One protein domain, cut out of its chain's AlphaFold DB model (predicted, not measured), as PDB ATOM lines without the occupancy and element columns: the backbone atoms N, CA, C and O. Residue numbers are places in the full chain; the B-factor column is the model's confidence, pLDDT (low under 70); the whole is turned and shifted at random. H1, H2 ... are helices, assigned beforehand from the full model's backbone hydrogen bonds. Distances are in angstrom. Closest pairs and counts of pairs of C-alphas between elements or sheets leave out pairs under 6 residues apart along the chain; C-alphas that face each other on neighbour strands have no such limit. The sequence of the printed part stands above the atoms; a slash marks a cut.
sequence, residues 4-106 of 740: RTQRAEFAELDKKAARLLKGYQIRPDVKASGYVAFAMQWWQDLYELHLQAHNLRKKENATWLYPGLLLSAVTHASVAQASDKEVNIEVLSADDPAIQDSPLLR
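Overview. This is residues 4 to 106 of the 740 residues of an uncharacterized protein of Grifola frondosa (UniProt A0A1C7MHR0). A long helical hairpin, H2 and H1, makes the long axis; H3 runs crosswise over it, with short H4 packed on H3, away from the hairpin, and H5 near H3. The printed part has 103 residues, five named helices in order H1 to H5 and no named strand: all helix. It is compact, radius of gyration of the C-alphas 14.1 A, spanning 45 by 26 by 22 A.

Along the chain. H2, residues 35 to 60, measures 37.4 A from first to last C-alpha. H1, residues 4 to 25, 31.7 A, begins at C-alpha 4 (69.996, 125.932, -10.006). H3 is residues 68 to 81, 19.8 A; H4, 98 to 101; H5, 103 to 106, ending at C-alpha 106 (58.923, 101.848, -17.654).

Arrangement. H2, with residues 42 to 53 alone, touches H1, opposite ways at a shallow tilt of 19 degrees; closest C-alphas Leu 49 and Leu 13, 6.6 A. H3 touches H4; closest C-alphas Ser 72 and Ile 99, 5.6 A. Every O i to N i+4 pair is within hydrogen-bond range in H2 and H3, 17 of 18 in H1; H4 and H5 are too short for one.

Size, cuts and confidence. The printed part has no cut. Residues 82 to 97 form the long link. Residues 97 to 106 are among those under pLDDT 70.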
ATOM      1  N   ARG A   4      69.940 125.670 -11.448       63.38
ATOM      2  CA  ARG A   4      69.996 125.932 -10.006       63.38
ATOM      3  C   ARG A   4      68.643 125.774  -9.290       63.38
ATOM      4  O   ARG A   4      68.677 125.387  -8.127       63.38
ATOM      5  N   THR A   5      67.496 126.027  -9.936       69.62
ATOM      6  CA  THR A   5      66.168 125.802  -9.315       69.62
ATOM      7  C   THR A   5      65.849 124.311  -9.258       69.62
ATOM      8  O   THR A   5      65.633 123.794  -8.167       69.62
ATOM      9  N   GLN A   6      66.054 123.595 -10.370       70.88
ATOM     10  CA  GLN A   6      65.962 122.128 -10.464       70.88
ATOM     11  C   GLN A   6      66.647 121.389  -9.310       70.88
ATOM     12  O   GLN A   6      66.086 120.483  -8.699       70.88
ATOM     13  N   ARG A   7      67.883 121.790  -8.986       74.88
ATOM     14  CA  ARG A   7      68.666 121.178  -7.903       74.88
ATOM     15  C   ARG A   7      68.126 121.494  -6.508       74.88
ATOM     16  O   ARG A   7      68.364 120.708  -5.600       74.88
ATOM     17  N   ALA A   8      67.436 122.618  -6.323       79.44
ATOM     18  CA  ALA A   8      66.765 122.938  -5.066       79.44
ATOM     19  C   ALA A   8      65.456 122.144  -4.921       79.44
ATOM     20  O   ALA A   8      65.203 121.581  -3.862       79.44
ATOM     21  N   GLU A   9      64.674 122.035  -5.995       81.00
ATOM     22  CA  GLU A   9      63.392 121.323  -6.012       81.00
ATOM     23  C   GLU A   9      63.582 119.808  -5.832       81.00
ATOM     24  O   GLU A   9      62.942 119.205  -4.971       81.00
ATOM     25  N   PHE A  10      64.551 119.201  -6.526       83.19
ATOM     26  CA  PHE A  10      64.952 117.812  -6.268       83.19
ATOM     27  C   PHE A  10      65.503 117.609  -4.849       83.19
ATOM     28  O   PHE A  10      65.174 116.611  -4.215       83.19
ATOM     29  N   ALA A  11      66.254 118.569  -4.293       83.75
ATOM     30  CA  ALA A  11      66.717 118.471  -2.907       83.75
ATOM     31  C   ALA A  11      65.572 118.555  -1.875       83.75
ATOM     32  O   ALA A  11      65.721 118.026  -0.774       83.75
ATOM     33  N   GLU A  12      64.430 119.179  -2.191       86.75
ATOM     34  CA  GLU A  12      63.229 119.107  -1.345       86.75
ATOM     35  C   GLU A  12      62.487 117.771  -1.486       86.75
ATOM     36  O   GLU A  12      62.064 117.218  -0.463       86.75
ATOM     37  N   LEU A  13      62.406 117.190  -2.694       86.62
ATOM     38  CA  LEU A  13      61.917 115.813  -2.872       86.62
ATOM     39  C   LEU A  13      62.769 114.822  -2.064       86.62
ATOM     40  O   LEU A  13      62.221 114.035  -1.293       86.62
ATOM     41  N   ASP A  14      64.098 114.916  -2.146       86.12
ATOM     42  CA  ASP A  14      65.027 114.061  -1.397       86.12
ATOM     43  C   ASP A  14      64.832 114.203   0.125       86.12
ATOM     44  O   ASP A  14      64.774 113.207   0.849       86.12
ATOM     45  N   LYS A  15      64.645 115.433   0.634       89.69
ATOM     46  CA  LYS A  15      64.329 115.692   2.055       89.69
ATOM     47  C   LYS A  15      62.964 115.145   2.478       89.69
ATOM     48  O   LYS A  15      62.782 114.842   3.661       89.69
ATOM     49  N   LYS A  16      61.980 115.071   1.580       88.06
ATOM     50  CA  LYS A  16      60.670 114.454   1.854       88.06
ATOM     51  C   LYS A  16      60.758 112.933   1.828       88.06
ATOM     52  O   LYS A  16      60.363 112.292   2.799       88.06
ATOM     53  N   ALA A  17      61.389 112.365   0.805       89.56
ATOM     54  CA  ALA A  17      61.651 110.936   0.697       89.56
ATOM     55  C   ALA A  17      62.452 110.406   1.903       89.56
ATOM     56  O   ALA A  17      62.070 109.407   2.508       89.56
ATOM     57  N   ALA A  18      63.501 111.115   2.336       87.38
ATOM     58  CA  ALA A  18      64.272 110.756   3.526       87.38
ATOM     59  C   ALA A  18      63.442 110.808   4.827       87.38
ATOM     60  O   ALA A  18      63.631 109.967   5.708       87.38
ATOM     61  N   ARG A  19      62.497 111.754   4.950       90.81
ATOM     62  CA  ARG A  19      61.550 111.810   6.079       90.81
ATOM     63  C   ARG A  19      60.581 110.626   6.063       90.81
ATOM     64  O   ARG A  19      60.440 109.979   7.095       90.81
ATOM     65  N   LEU A  20      59.995 110.304   4.911       90.19
ATOM     66  CA  LEU A  20      59.107 109.150   4.720       90.19
ATOM     67  C   LEU A  20      59.798 107.818   5.034       90.19
ATOM     68  O   LEU A  20      59.263 107.011   5.795       90.19
ATOM     69  N   LEU A  21      61.012 107.608   4.514       89.31
ATOM     70  CA  LEU A  21      61.823 106.420   4.802       89.31
ATOM     71  C   LEU A  21      62.151 106.305   6.296       89.31
ATOM     72  O   LEU A  21      62.008 105.230   6.877       89.31
ATOM     73  N   LYS A  22      62.540 107.411   6.946       89.06
ATOM     74  CA  LYS A  22      62.796 107.421   8.393       89.06
ATOM     75  C   LYS A  22      61.521 107.152   9.197       89.06
ATOM     76  O   LYS A  22      61.579 106.397  10.162       89.06
ATOM     77  N   GLY A  23      60.384 107.716   8.787       87.06
ATOM     78  CA  GLY A  23      59.069 107.452   9.374       87.06
ATOM     79  C   GLY A  23      58.705 105.969   9.318       87.06
ATOM     80  O   GLY A  23      58.350 105.390  10.338       87.06
ATOM     81  N   TYR A  24      58.896 105.330   8.160       89.19
ATOM     82  CA  TYR A  24      58.677 103.893   7.970       89.19
ATOM     83  C   TYR A  24      59.558 103.025   8.887       89.19
ATOM     84  O   TYR A  24      59.103 101.998   9.395       89.19
ATOM     85  N   GLN A  25      60.814 103.428   9.112       86.69
ATOM     86  CA  GLN A  25      61.752 102.716   9.993       86.69
ATOM     87  C   GLN A  25      61.364 102.798  11.475       86.69
ATOM     88  O   GLN A  25      61.582 101.837  12.204       86.69
ATOM     89  N   ILE A  26      60.794 103.924  11.920       87.75
ATOM     90  CA  ILE A  26      60.379 104.147  13.320       87.75
ATOM     91  C   ILE A  26      58.877 103.917  13.544       87.75
ATOM     92  O   ILE A  26      58.334 104.357  14.560       87.75
ATOM     93  N   ARG A  27      58.193 103.274  12.589       87.81
ATOM     94  CA  ARG A  27      56.739 103.099  12.630       87.81
ATOM     95  C   ARG A  27      56.296 102.276  13.852       87.81
ATOM     96  O   ARG A  27      57.001 101.344  14.242       87.81
ATOM     97  N   PRO A  28      55.121 102.567  14.432       84.19
ATOM     98  CA  PRO A  28      54.476 101.658  15.378       84.19
ATOM     99  C   PRO A  28      54.202 100.273  14.757       84.19
ATOM    100  O   PRO A  28      53.977 100.158  13.554       84.19
ATOM    101  N   ASP A  29      54.171  99.232  15.596       83.12
ATOM    102  CA  ASP A  29      53.599  97.910  15.275       83.12
ATOM    103  C   ASP A  29      52.110  98.064  14.906       83.12
ATOM    104  O   ASP A  29      51.419  98.880  15.522       83.12
ATOM    105  N   VAL A  30      51.597  97.266  13.959       77.19
ATOM    106  CA  VAL A  30      50.173  97.230  13.552       77.19
ATOM    107  C   VAL A  30      49.203  97.168  14.738       77.19
ATOM    108  O   VAL A  30      48.105  97.717  14.680       77.19
ATOM    109  N   LYS A  31      49.597  96.506  15.829       77.81
ATOM    110  CA  LYS A  31      48.777  96.308  17.036       77.81
ATOM    111  C   LYS A  31      48.802  97.497  18.001       77.81
ATOM    112  O   LYS A  31      48.055  97.488  18.978       77.81
ATOM    113  N   ALA A  32      49.655  98.497  17.779       78.75
ATOM    114  CA  ALA A  32      49.721  99.685  18.620       78.75
ATOM    115  C   ALA A  32      48.635 100.701  18.230       78.75
ATOM    116  O   ALA A  32      48.384 100.952  17.053       78.75
ATOM    117  N   SER A  33      48.033 101.359  19.223       67.00
ATOM    118  CA  SER A  33      46.906 102.290  19.035       67.00
ATOM    119  C   SER A  33      47.200 103.496  18.130       67.00
ATOM    120  O   SER A  33      46.272 104.103  17.608       67.00
ATOM    121  N   GLY A  34      48.475 103.834  17.910       71.44
ATOM    122  CA  GLY A  34      48.898 104.883  16.977       71.44
ATOM    123  C   GLY A  34      49.062 104.441  15.517       71.44
ATOM    124  O   GLY A  34      49.298 105.302  14.671       71.44
ATOM    125  N   TYR A  35      48.963 103.143  15.192       77.19
ATOM    126  CA  TYR A  35      49.309 102.638  13.854       77.19
ATOM    127  C   TYR A  35      48.439 103.210  12.739       77.19
ATOM    128  O   TYR A  35      48.973 103.687  11.745       77.19
ATOM    129  N   VAL A  36      47.116 103.221  12.916       69.94
ATOM    130  CA  VAL A  36      46.181 103.699  11.883       69.94
ATOM    131  C   VAL A  36      46.423 105.180  11.565       69.94
ATOM    132  O   VAL A  36      46.505 105.555  10.399       69.94
ATOM    133  N   ALA A  37      46.630 106.013  12.591       71.50
ATOM    134  CA  ALA A  37      46.941 107.433  12.418       71.50
ATOM    135  C   ALA A  37      48.300 107.654  11.727       71.50
ATOM    136  O   ALA A  37      48.393 108.460  10.802       71.50
ATOM    137  N   PHE A  38      49.335 106.902  12.123       83.31
ATOM    138  CA  PHE A  38      50.630 106.914  11.436       83.31
ATOM    139  C   PHE A  38      50.495 106.497   9.965       83.31
ATOM    140  O   PHE A  38      51.045 107.160   9.091       83.31
ATOM    141  N   ALA A  39      49.760 105.418   9.686       77.94
ATOM    142  CA  ALA A  39      49.619 104.854   8.352       77.94
ATOM    143  C   ALA A  39      48.916 105.821   7.392       77.94
ATOM    144  O   ALA A  39      49.396 106.022   6.278       77.94
ATOM    145  N   MET A  40      47.830 106.467   7.833       72.75
ATOM    146  CA  MET A  40      47.134 107.486   7.039       72.75
ATOM    147  C   MET A  40      48.048 108.678   6.725       72.75
ATOM    148  O   MET A  40      48.168 109.051   5.559       72.75
ATOM    149  N   GLN A  41      48.757 109.222   7.724       79.19
ATOM    150  CA  GLN A  41      49.695 110.330   7.499       79.19
ATOM    151  C   GLN A  41      50.844 109.928   6.564       79.19
ATOM    152  O   GLN A  41      51.222 110.697   5.688       79.19
ATOM    153  N   TRP A  42      51.388 108.717   6.712       84.50
ATOM    154  CA  TRP A  42      52.495 108.236   5.885       84.50
ATOM    155  C   TRP A  42      52.090 108.049   4.414       84.50
ATOM    156  O   TRP A  42      52.846 108.426   3.520       84.50
ATOM    157  N   TRP A  43      50.880 107.538   4.152       81.62
ATOM    158  CA  TRP A  43      50.325 107.483   2.795       81.62
ATOM    159  C   TRP A  43      50.038 108.881   2.225       81.62
ATOM    160  O   TRP A  43      50.320 109.118   1.050       81.62
ATOM    161  N   GLN A  44      49.542 109.821   3.038       77.00
ATOM    162  CA  GLN A  44      49.291 111.204   2.618       77.00
ATOM    163  C   GLN A  44      50.591 111.948   2.262       77.00
ATOM    164  O   GLN A  44      50.682 112.551   1.191       77.00
ATOM    165  N   ASP A  45      51.621 111.851   3.106       77.81
ATOM    166  CA  ASP A  45      52.955 112.416   2.862       77.81
ATOM    167  C   ASP A  45      53.597 111.812   1.591       77.81
ATOM    168  O   ASP A  45      54.269 112.512   0.827       77.81
ATOM    169  N   LEU A  46      53.380 110.514   1.331       84.00
ATOM    170  CA  LEU A  46      53.858 109.832   0.122       84.00
ATOM    171  C   LEU A  46      53.107 110.287  -1.140       84.00
ATOM    172  O   LEU A  46      53.730 110.451  -2.190       84.00
ATOM    173  N   TYR A  47      51.799 110.517  -1.046       78.00
ATOM    174  CA  TYR A  47      51.001 111.075  -2.138       78.00
ATOM    175  C   TYR A  47      51.422 112.517  -2.467       78.00
ATOM    176  O   TYR A  47      51.583 112.862  -3.637       78.00
ATOM    177  N   GLU A  48      51.716 113.341  -1.455       80.38
ATOM    178  CA  GLU A  48      52.238 114.700  -1.651       80.38
ATOM    179  C   GLU A  48      53.615 114.694  -2.349       80.38
ATOM    180  O   GLU A  48      53.848 115.470  -3.282       80.38
ATOM    181  N   LEU A  49      54.511 113.773  -1.960       82.94
ATOM    182  CA  LEU A  49      55.778 113.525  -2.661       82.94
ATOM    183  C   LEU A  49      55.539 113.101  -4.121       82.94
ATOM    184  O   LEU A  49      56.233 113.585  -5.018       82.94
ATOM    185  N   HIS A  50      54.562 112.222  -4.365       81.88
ATOM    186  CA  HIS A  50      54.241 111.726  -5.703       81.88
ATOM    187  C   HIS A  50      53.747 112.843  -6.630       81.88
ATOM    188  O   HIS A  50      54.279 113.007  -7.730       81.88
ATOM    189  N   LEU A  51      52.798 113.663  -6.164       80.00
ATOM    190  CA  LEU A  51      52.309 114.831  -6.900       80.00
ATOM    191  C   LEU A  51      53.433 115.824  -7.213       80.00
ATOM    192  O   LEU A  51      53.504 116.338  -8.327       80.00
ATOM    193  N   GLN A  52      54.345 116.083  -6.273       82.06
ATOM    194  CA  GLN A  52      55.440 117.035  -6.493       82.06
ATOM    195  C   GLN A  52      56.468 116.514  -7.505       82.06
ATOM    196  O   GLN A  52      56.866 117.258  -8.404       82.06
ATOM    197  N   ALA A  53      56.826 115.228  -7.447       80.56
ATOM    198  CA  ALA A  53      57.670 114.596  -8.460       80.56
ATOM    199  C   ALA A  53      56.994 114.560  -9.849       80.56
ATOM    200  O   ALA A  53      57.645 114.824 -10.864       80.56
ATOM    201  N   HIS A  54      55.685 114.292  -9.907       78.25
ATOM    202  CA  HIS A  54      54.900 114.328 -11.143       78.25
ATOM    203  C   HIS A  54      54.816 115.743 -11.738       78.25
ATOM    204  O   HIS A  54      55.019 115.922 -12.939       78.25
ATOM    205  N   ASN A  55      54.602 116.764 -10.907       79.44
ATOM    206  CA  ASN A  55      54.509 118.154 -11.350       79.44
ATOM    207  C   ASN A  55      55.854 118.697 -11.858       79.44
ATOM    208  O   ASN A  55      55.868 119.456 -12.824       79.44
ATOM    209  N   LEU A  56      56.984 118.266 -11.288       75.62
ATOM    210  CA  LEU A  56      58.320 118.573 -11.820       75.62
ATOM    211  C   LEU A  56      58.582 117.865 -13.165       75.62
ATOM    212  O   LEU A  56      59.114 118.484 -14.091       75.62
ATOM    213  N   ARG A  57      58.113 116.617 -13.326       74.88
ATOM    214  CA  ARG A  57      58.119 115.922 -14.626       74.88
ATOM    215  C   ARG A  57      57.257 116.657 -15.667       74.88
ATOM    216  O   ARG A  57      57.755 116.872 -16.767       74.88
ATOM    217  N   LYS A  58      56.029 117.084 -15.326       74.06
ATOM    218  CA  LYS A  58      55.151 117.913 -16.189       74.06
ATOM    219  C   LYS A  58      55.850 119.220 -16.604       74.06
ATOM    220  O   LYS A  58      55.922 119.519 -17.790       74.06
ATOM    221  N   LYS A  59      56.366 119.994 -15.639       74.31
ATOM    222  CA  LYS A  59      56.869 121.366 -15.866       74.31
ATOM    223  C   LYS A  59      58.190 121.446 -16.631       74.31
ATOM    224  O   LYS A  59      58.393 122.406 -17.365       74.31
ATOM    225  N   GLU A  60      59.096 120.481 -16.455       67.25
ATOM    226  CA  GLU A  60      60.461 120.590 -16.998       67.25
ATOM    227  C   GLU A  60      60.986 119.326 -17.707       67.25
ATOM    228  O   GLU A  60      62.166 119.269 -18.054       67.25
ATOM    229  N   ASN A  61      60.150 118.298 -17.925       67.38
ATOM    230  CA  ASN A  61      60.561 116.954 -18.384       67.38
ATOM    231  C   ASN A  61      61.635 116.279 -17.497       67.38
ATOM    232  O   ASN A  61      62.232 115.264 -17.869       67.38
ATOM    233  N   ALA A  62      61.879 116.814 -16.301       67.75
ATOM    234  CA  ALA A  62      62.919 116.357 -15.396       67.75
ATOM    235  C   ALA A  62      62.406 115.163 -14.569       67.75
ATOM    236  O   ALA A  62      61.418 115.269 -13.847       67.75
ATOM    237  N   THR A  63      63.063 114.003 -14.677       70.12
ATOM    238  CA  THR A  63      62.665 112.791 -13.938       70.12
ATOM    239  C   THR A  63      63.465 112.653 -12.646       70.12
ATOM    240  O   THR A  63      64.673 112.424 -12.678       70.12
ATOM    241  N   TRP A  64      62.766 112.752 -11.514       78.50
ATOM    242  CA  TRP A  64      63.247 112.315 -10.202       78.50
ATOM    243  C   TRP A  64      62.949 110.819  -9.997       78.50
ATOM    244  O   TRP A  64      61.982 110.298 -10.558       78.50
ATOM    245  N   LEU A  65      63.779 110.122  -9.216       74.81
ATOM    246  CA  LEU A  65      63.689 108.674  -9.001       74.81
ATOM    247  C   LEU A  65      63.345 108.353  -7.544       74.81
ATOM    248  O   LEU A  65      64.044 108.768  -6.623       74.81
ATOM    249  N   TYR A  66      62.298 107.552  -7.346       76.25
ATOM    250  CA  TYR A  66      61.881 107.082  -6.026       76.25
ATOM    251  C   TYR A  66      62.913 106.109  -5.431       76.25
ATOM    252  O   TYR A  66      63.323 105.166  -6.114       76.25
ATOM    253  N   PRO A  67      63.272 106.242  -4.142       80.69
ATOM    254  CA  PRO A  67      63.941 105.175  -3.402       80.69
ATOM    255  C   PRO A  67      63.102 103.888  -3.417       80.69
ATOM    256  O   PRO A  67      61.885 103.957  -3.252       80.69
ATOM    257  N   GLY A  68      63.742 102.718  -3.555       74.88
ATOM    258  CA  GLY A  68      63.067 101.436  -3.833       74.88
ATOM    259  C   GLY A  68      61.866 101.106  -2.934       74.88
ATOM    260  O   GLY A  68      60.822 100.706  -3.432       74.88
ATOM    261  N   LEU A  69      61.953 101.372  -1.627       83.31
ATOM    262  CA  LEU A  69      60.834 101.148  -0.701       83.31
ATOM    263  C   LEU A  69      59.619 102.058  -0.984       83.31
ATOM    264  O   LEU A  69      58.478 101.611  -0.895       83.31
ATOM    265  N   LEU A  70      59.848 103.323  -1.352       83.81
ATOM    266  CA  LEU A  70      58.768 104.237  -1.749       83.81
ATOM    267  C   LEU A  70      58.244 103.892  -3.152       83.81
ATOM    268  O   LEU A  70      57.069 104.096  -3.438       83.81
ATOM    269  N   LEU A  71      59.088 103.321  -4.014       81.88
ATOM    270  CA  LEU A  71      58.689 102.822  -5.328       81.88
ATOM    271  C   LEU A  71      57.791 101.574  -5.228       81.88
ATOM    272  O   LEU A  71      56.796 101.495  -5.950       81.88
ATOM    273  N   SER A  72      58.084 100.649  -4.304       78.81
ATOM    274  CA  SER A  72      57.165  99.572  -3.899       78.81
ATOM    275  C   SER A  72      55.849 100.166  -3.399       78.81
ATOM    276  O   SER A  72      54.793  99.830  -3.927       78.81
ATOM    277  N   ALA A  73      55.901 101.133  -2.476       81.88
ATOM    278  CA  ALA A  73      54.715 101.776  -1.910       81.88
ATOM    279  C   ALA A  73      53.773 102.376  -2.972       81.88
ATOM    280  O   ALA A  73      52.587 102.055  -2.988       81.88
ATOM    281  N   VAL A  74      54.297 103.189  -3.898       81.25
ATOM    282  CA  VAL A  74      53.497 103.781  -4.988       81.25
ATOM    283  C   VAL A  74      53.020 102.709  -5.982       81.25
ATOM    284  O   VAL A  74      51.898 102.793  -6.483       81.25
ATOM    285  N   THR A  75      53.818 101.665  -6.238       75.25
ATOM    286  CA  THR A  75      53.412 100.548  -7.113       75.25
ATOM    287  C   THR A  75      52.259  99.743  -6.503       75.25
ATOM    288  O   THR A  75      51.257  99.523  -7.183       75.25
ATOM    289  N   HIS A  76      52.336  99.370  -5.219       73.94
ATOM    290  CA  HIS A  76      51.238  98.689  -4.518       73.94
ATOM    291  C   HIS A  76      49.995  99.562  -4.428       73.94
ATOM    292  O   HIS A  76      48.920  99.064  -4.731       73.94
ATOM    293  N   ALA A  77      50.120 100.854  -4.105       72.31
ATOM    294  CA  ALA A  77      48.981 101.776  -4.105       72.31
ATOM    295  C   ALA A  77      48.279 101.829  -5.478       72.31
ATOM    296  O   ALA A  77      47.054 101.747  -5.546       72.31
ATOM    297  N   SER A  78      49.049 101.866  -6.572       67.06
ATOM    298  CA  SER A  78      48.513 101.855  -7.943       67.06
ATOM    299  C   SER A  78      47.774 100.548  -8.276       67.06
ATOM    300  O   SER A  78      46.681 100.569  -8.839       67.06
ATOM    301  N   VAL A  79      48.349  99.394  -7.913       62.47
ATOM    302  CA  VAL A  79      47.746  98.065  -8.147       62.47
ATOM    303  C   VAL A  79      46.521  97.835  -7.254       62.47
ATOM    304  O   VAL A  79      45.547  97.211  -7.676       62.47
ATOM    305  N   ALA A  80      46.547  98.353  -6.031       61.28
ATOM    306  CA  ALA A  80      45.463  98.266  -5.066       61.28
ATOM    307  C   ALA A  80      44.258  99.123  -5.465       61.28
ATOM    308  O   ALA A  80      43.139  98.615  -5.446       61.28
ATOM    309  N   GLN A  81      44.484 100.357  -5.933       59.16
ATOM    310  CA  GLN A  81      43.443 101.184  -6.551       59.16
ATOM    311  C   GLN A  81      42.801 100.461  -7.746       59.16
ATOM    312  O   GLN A  81      41.583 100.457  -7.882       59.16
ATOM    313  N   ALA A  82      43.605  99.807  -8.589       53.25
ATOM    314  CA  ALA A  82      43.120  99.057  -9.747       53.25
ATOM    315  C   ALA A  82      42.480  97.690  -9.409       53.25
ATOM    316  O   ALA A  82      42.070  96.975 -10.322       53.25
ATOM    317  N   SER A  83      42.429  97.280  -8.133       51.50
ATOM    318  CA  SER A  83      41.890  95.971  -7.729       51.50
ATOM    319  C   SER A  83      41.104  95.962  -6.410       51.50
ATOM    320  O   SER A  83      40.881  94.884  -5.854       51.50
ATOM    321  N   ASP A  84      40.685  97.143  -5.937       53.41
ATOM    322  CA  ASP A  84      39.851  97.370  -4.746       53.41
ATOM    323  C   ASP A  84      40.335  96.653  -3.469       53.41
ATOM    324  O   ASP A  84      39.574  96.004  -2.749       53.41
ATOM    325  N   LYS A  85      41.637  96.761  -3.181       55.84
ATOM    326  CA  LYS A  85      42.277  96.120  -2.016       55.84
ATOM    327  C   LYS A  85      42.942  97.132  -1.095       55.84
ATOM    328  O   LYS A  85      43.454  98.151  -1.538       55.84
ATOM    329  N   GLU A  86      42.993  96.814   0.193       56.72
ATOM    330  CA  GLU A  86      43.788  97.570   1.162       56.72
ATOM    331  C   GLU A  86      45.283  97.230   1.027       56.72
ATOM    332  O   GLU A  86      45.655  96.060   0.908       56.72
ATOM    333  N   VAL A  87      46.161  98.241   1.100       61.91
ATOM    334  CA  VAL A  87      47.621  98.041   1.166       61.91
ATOM    335  C   VAL A  87      48.090  98.128   2.616       61.91
ATOM    336  O   VAL A  87      48.100  99.206   3.211       61.91
ATOM    337  N   ASN A  88      48.563  97.012   3.176       72.25
ATOM    338  CA  ASN A  88      49.298  97.052   4.439       72.25
ATOM    339  C   ASN A  88      50.745  97.526   4.199       72.25
ATOM    340  O   ASN A  88      51.494  96.907   3.445       72.25
ATOM    341  N   ILE A  89      51.149  98.588   4.902       78.25
ATOM    342  CA  ILE A  89      52.498  99.181   4.874       78.25
ATOM    343  C   ILE A  89      53.597  98.142   5.186       78.25
ATOM    344  O   ILE A  89      54.716  98.251   4.687       78.25
ATOM    345  N   GLU A  90      53.302  97.097   5.964       77.75
ATOM    346  CA  GLU A  90      54.277  96.038   6.279       77.75
ATOM    347  C   GLU A  90      54.677  95.142   5.099       77.75
ATOM    348  O   GLU A  90      55.716  94.493   5.174       77.75
ATOM    349  N   VAL A  91      53.881  95.088   4.026       75.69
ATOM    350  CA  VAL A  91      54.173  94.255   2.839       75.69
ATOM    351  C   VAL A  91      55.242  94.907   1.946       75.69
ATOM    352  O   VAL A  91      55.855  94.246   1.109       75.69
ATOM    353  N   LEU A  92      55.489  96.204   2.139       83.00
ATOM    354  CA  LEU A  92      56.380  97.014   1.315       83.00
ATOM    355  C   LEU A  92      57.854  96.665   1.564       83.00
ATOM    356  O   LEU A  92      58.318  96.647   2.704       83.00
ATOM    357  N   SER A  93      58.608  96.450   0.486       81.19
ATOM    358  CA  SER A  93      60.039  96.125   0.531       81.19
ATOM    359  C   SER A  93      60.826  96.940  -0.496       81.19
ATOM    360  O   SER A  93      60.288  97.365  -1.514       81.19
ATOM    361  N   ALA A  94      62.118  97.156  -0.247       78.06
ATOM    362  CA  ALA A  94      63.012  97.764  -1.234       78.06
ATOM    363  C   ALA A  94      63.357  96.804  -2.391       78.06
ATOM    364  O   ALA A  94      63.616  97.266  -3.499       78.06
ATOM    365  N   ASP A  95      63.312  95.493  -2.129       77.19
ATOM    366  CA  ASP A  95      63.626  94.404  -3.069       77.19
ATOM    367  C   ASP A  95      62.354  93.727  -3.628       77.19
ATOM    368  O   ASP A  95      62.375  92.579  -4.073       77.19
ATOM    369  N   ASP A  96      61.216  94.418  -3.549       75.00
ATOM    370  CA  ASP A  96      59.901  93.924  -3.958       75.00
ATOM    371  C   ASP A  96      59.850  93.614  -5.473       75.00
ATOM    372  O   ASP A  96      60.063  94.517  -6.289       75.00
ATOM    373  N   PRO A  97      59.536  92.371  -5.894       69.69
ATOM    374  CA  PRO A  97      59.489  92.011  -7.310       69.69
ATOM    375  C   PRO A  97      58.430  92.794  -8.100       69.69
ATOM    376  O   PRO A  97      58.621  92.997  -9.299       69.69
ATOM    377  N   ALA A  98      57.365  93.300  -7.460       67.50
ATOM    378  CA  ALA A  98      56.360  94.129  -8.131       67.50
ATOM    379  C   ALA A  98      56.948  95.442  -8.683       67.50
ATOM    380  O   ALA A  98      56.440  95.972  -9.672       67.50
ATOM    381  N   ILE A  99      58.057  95.935  -8.111       68.44
ATOM    382  CA  ILE A  99      58.802  97.084  -8.642       68.44
ATOM    383  C   ILE A  99      59.262  96.816 -10.083       68.44
ATOM    384  O   ILE A  99      59.160  97.705 -10.925       68.44
ATOM    385  N   GLN A 100      59.763  95.611 -10.382       64.12
ATOM    386  CA  GLN A 100      60.454  95.316 -11.648       64.12
ATOM    387  C   GLN A 100      59.517  95.377 -12.863       64.12
ATOM    388  O   GLN A 100      59.923  95.812 -13.939       64.12
ATOM    389  N   ASP A 101      58.250  94.999 -12.680       59.22
ATOM    390  CA  ASP A 101      57.215  95.097 -13.713       59.22
ATOM    391  C   ASP A 101      56.460  96.440 -13.712       59.22
ATOM    392  O   ASP A 101      55.672  96.700 -14.628       59.22
ATOM    393  N   SER A 102      56.710  97.306 -12.725       58.53
ATOM    394  CA  SER A 102      55.958  98.542 -12.503       58.53
ATOM    395  C   SER A 102      56.010  99.486 -13.715       58.53
ATOM    396  O   SER A 102      57.099  99.838 -14.186       58.53
ATOM    397  N   PRO A 103      54.861  99.995 -14.209       55.72
ATOM    398  CA  PRO A 103      54.841 100.975 -15.296       55.72
ATOM    399  C   PRO A 103      55.549 102.287 -14.917       55.72
ATOM    400  O   PRO A 103      56.004 103.015 -15.796       55.72
ATOM    401  N   LEU A 104      55.714 102.556 -13.617       55.56
ATOM    402  CA  LEU A 104      56.438 103.714 -13.096       55.56
ATOM    403  C   LEU A 104      57.945 103.645 -13.398       55.56
ATOM    404  O   LEU A 104      58.544 104.689 -13.652       55.56
ATOM    405  N   LEU A 105      58.539 102.442 -13.445       51.59
ATOM    406  CA  LEU A 105      59.911 102.240 -13.935       51.59
ATOM    407  C   LEU A 105      60.008 102.263 -15.463       51.59
ATOM    408  O   LEU A 105      61.035 102.672 -15.993       51.59
ATOM    409  N   ARG A 106      58.946 101.866 -16.177       46.00
ATOM    410  CA  ARG A 106      58.923 101.848 -17.654       46.00
ATOM    411  C   ARG A 106      58.930 103.249 -18.277       46.00
ATOM    412  O   ARG A 106      59.220 103.385 -19.463       46.00
TER     413      ARG A 106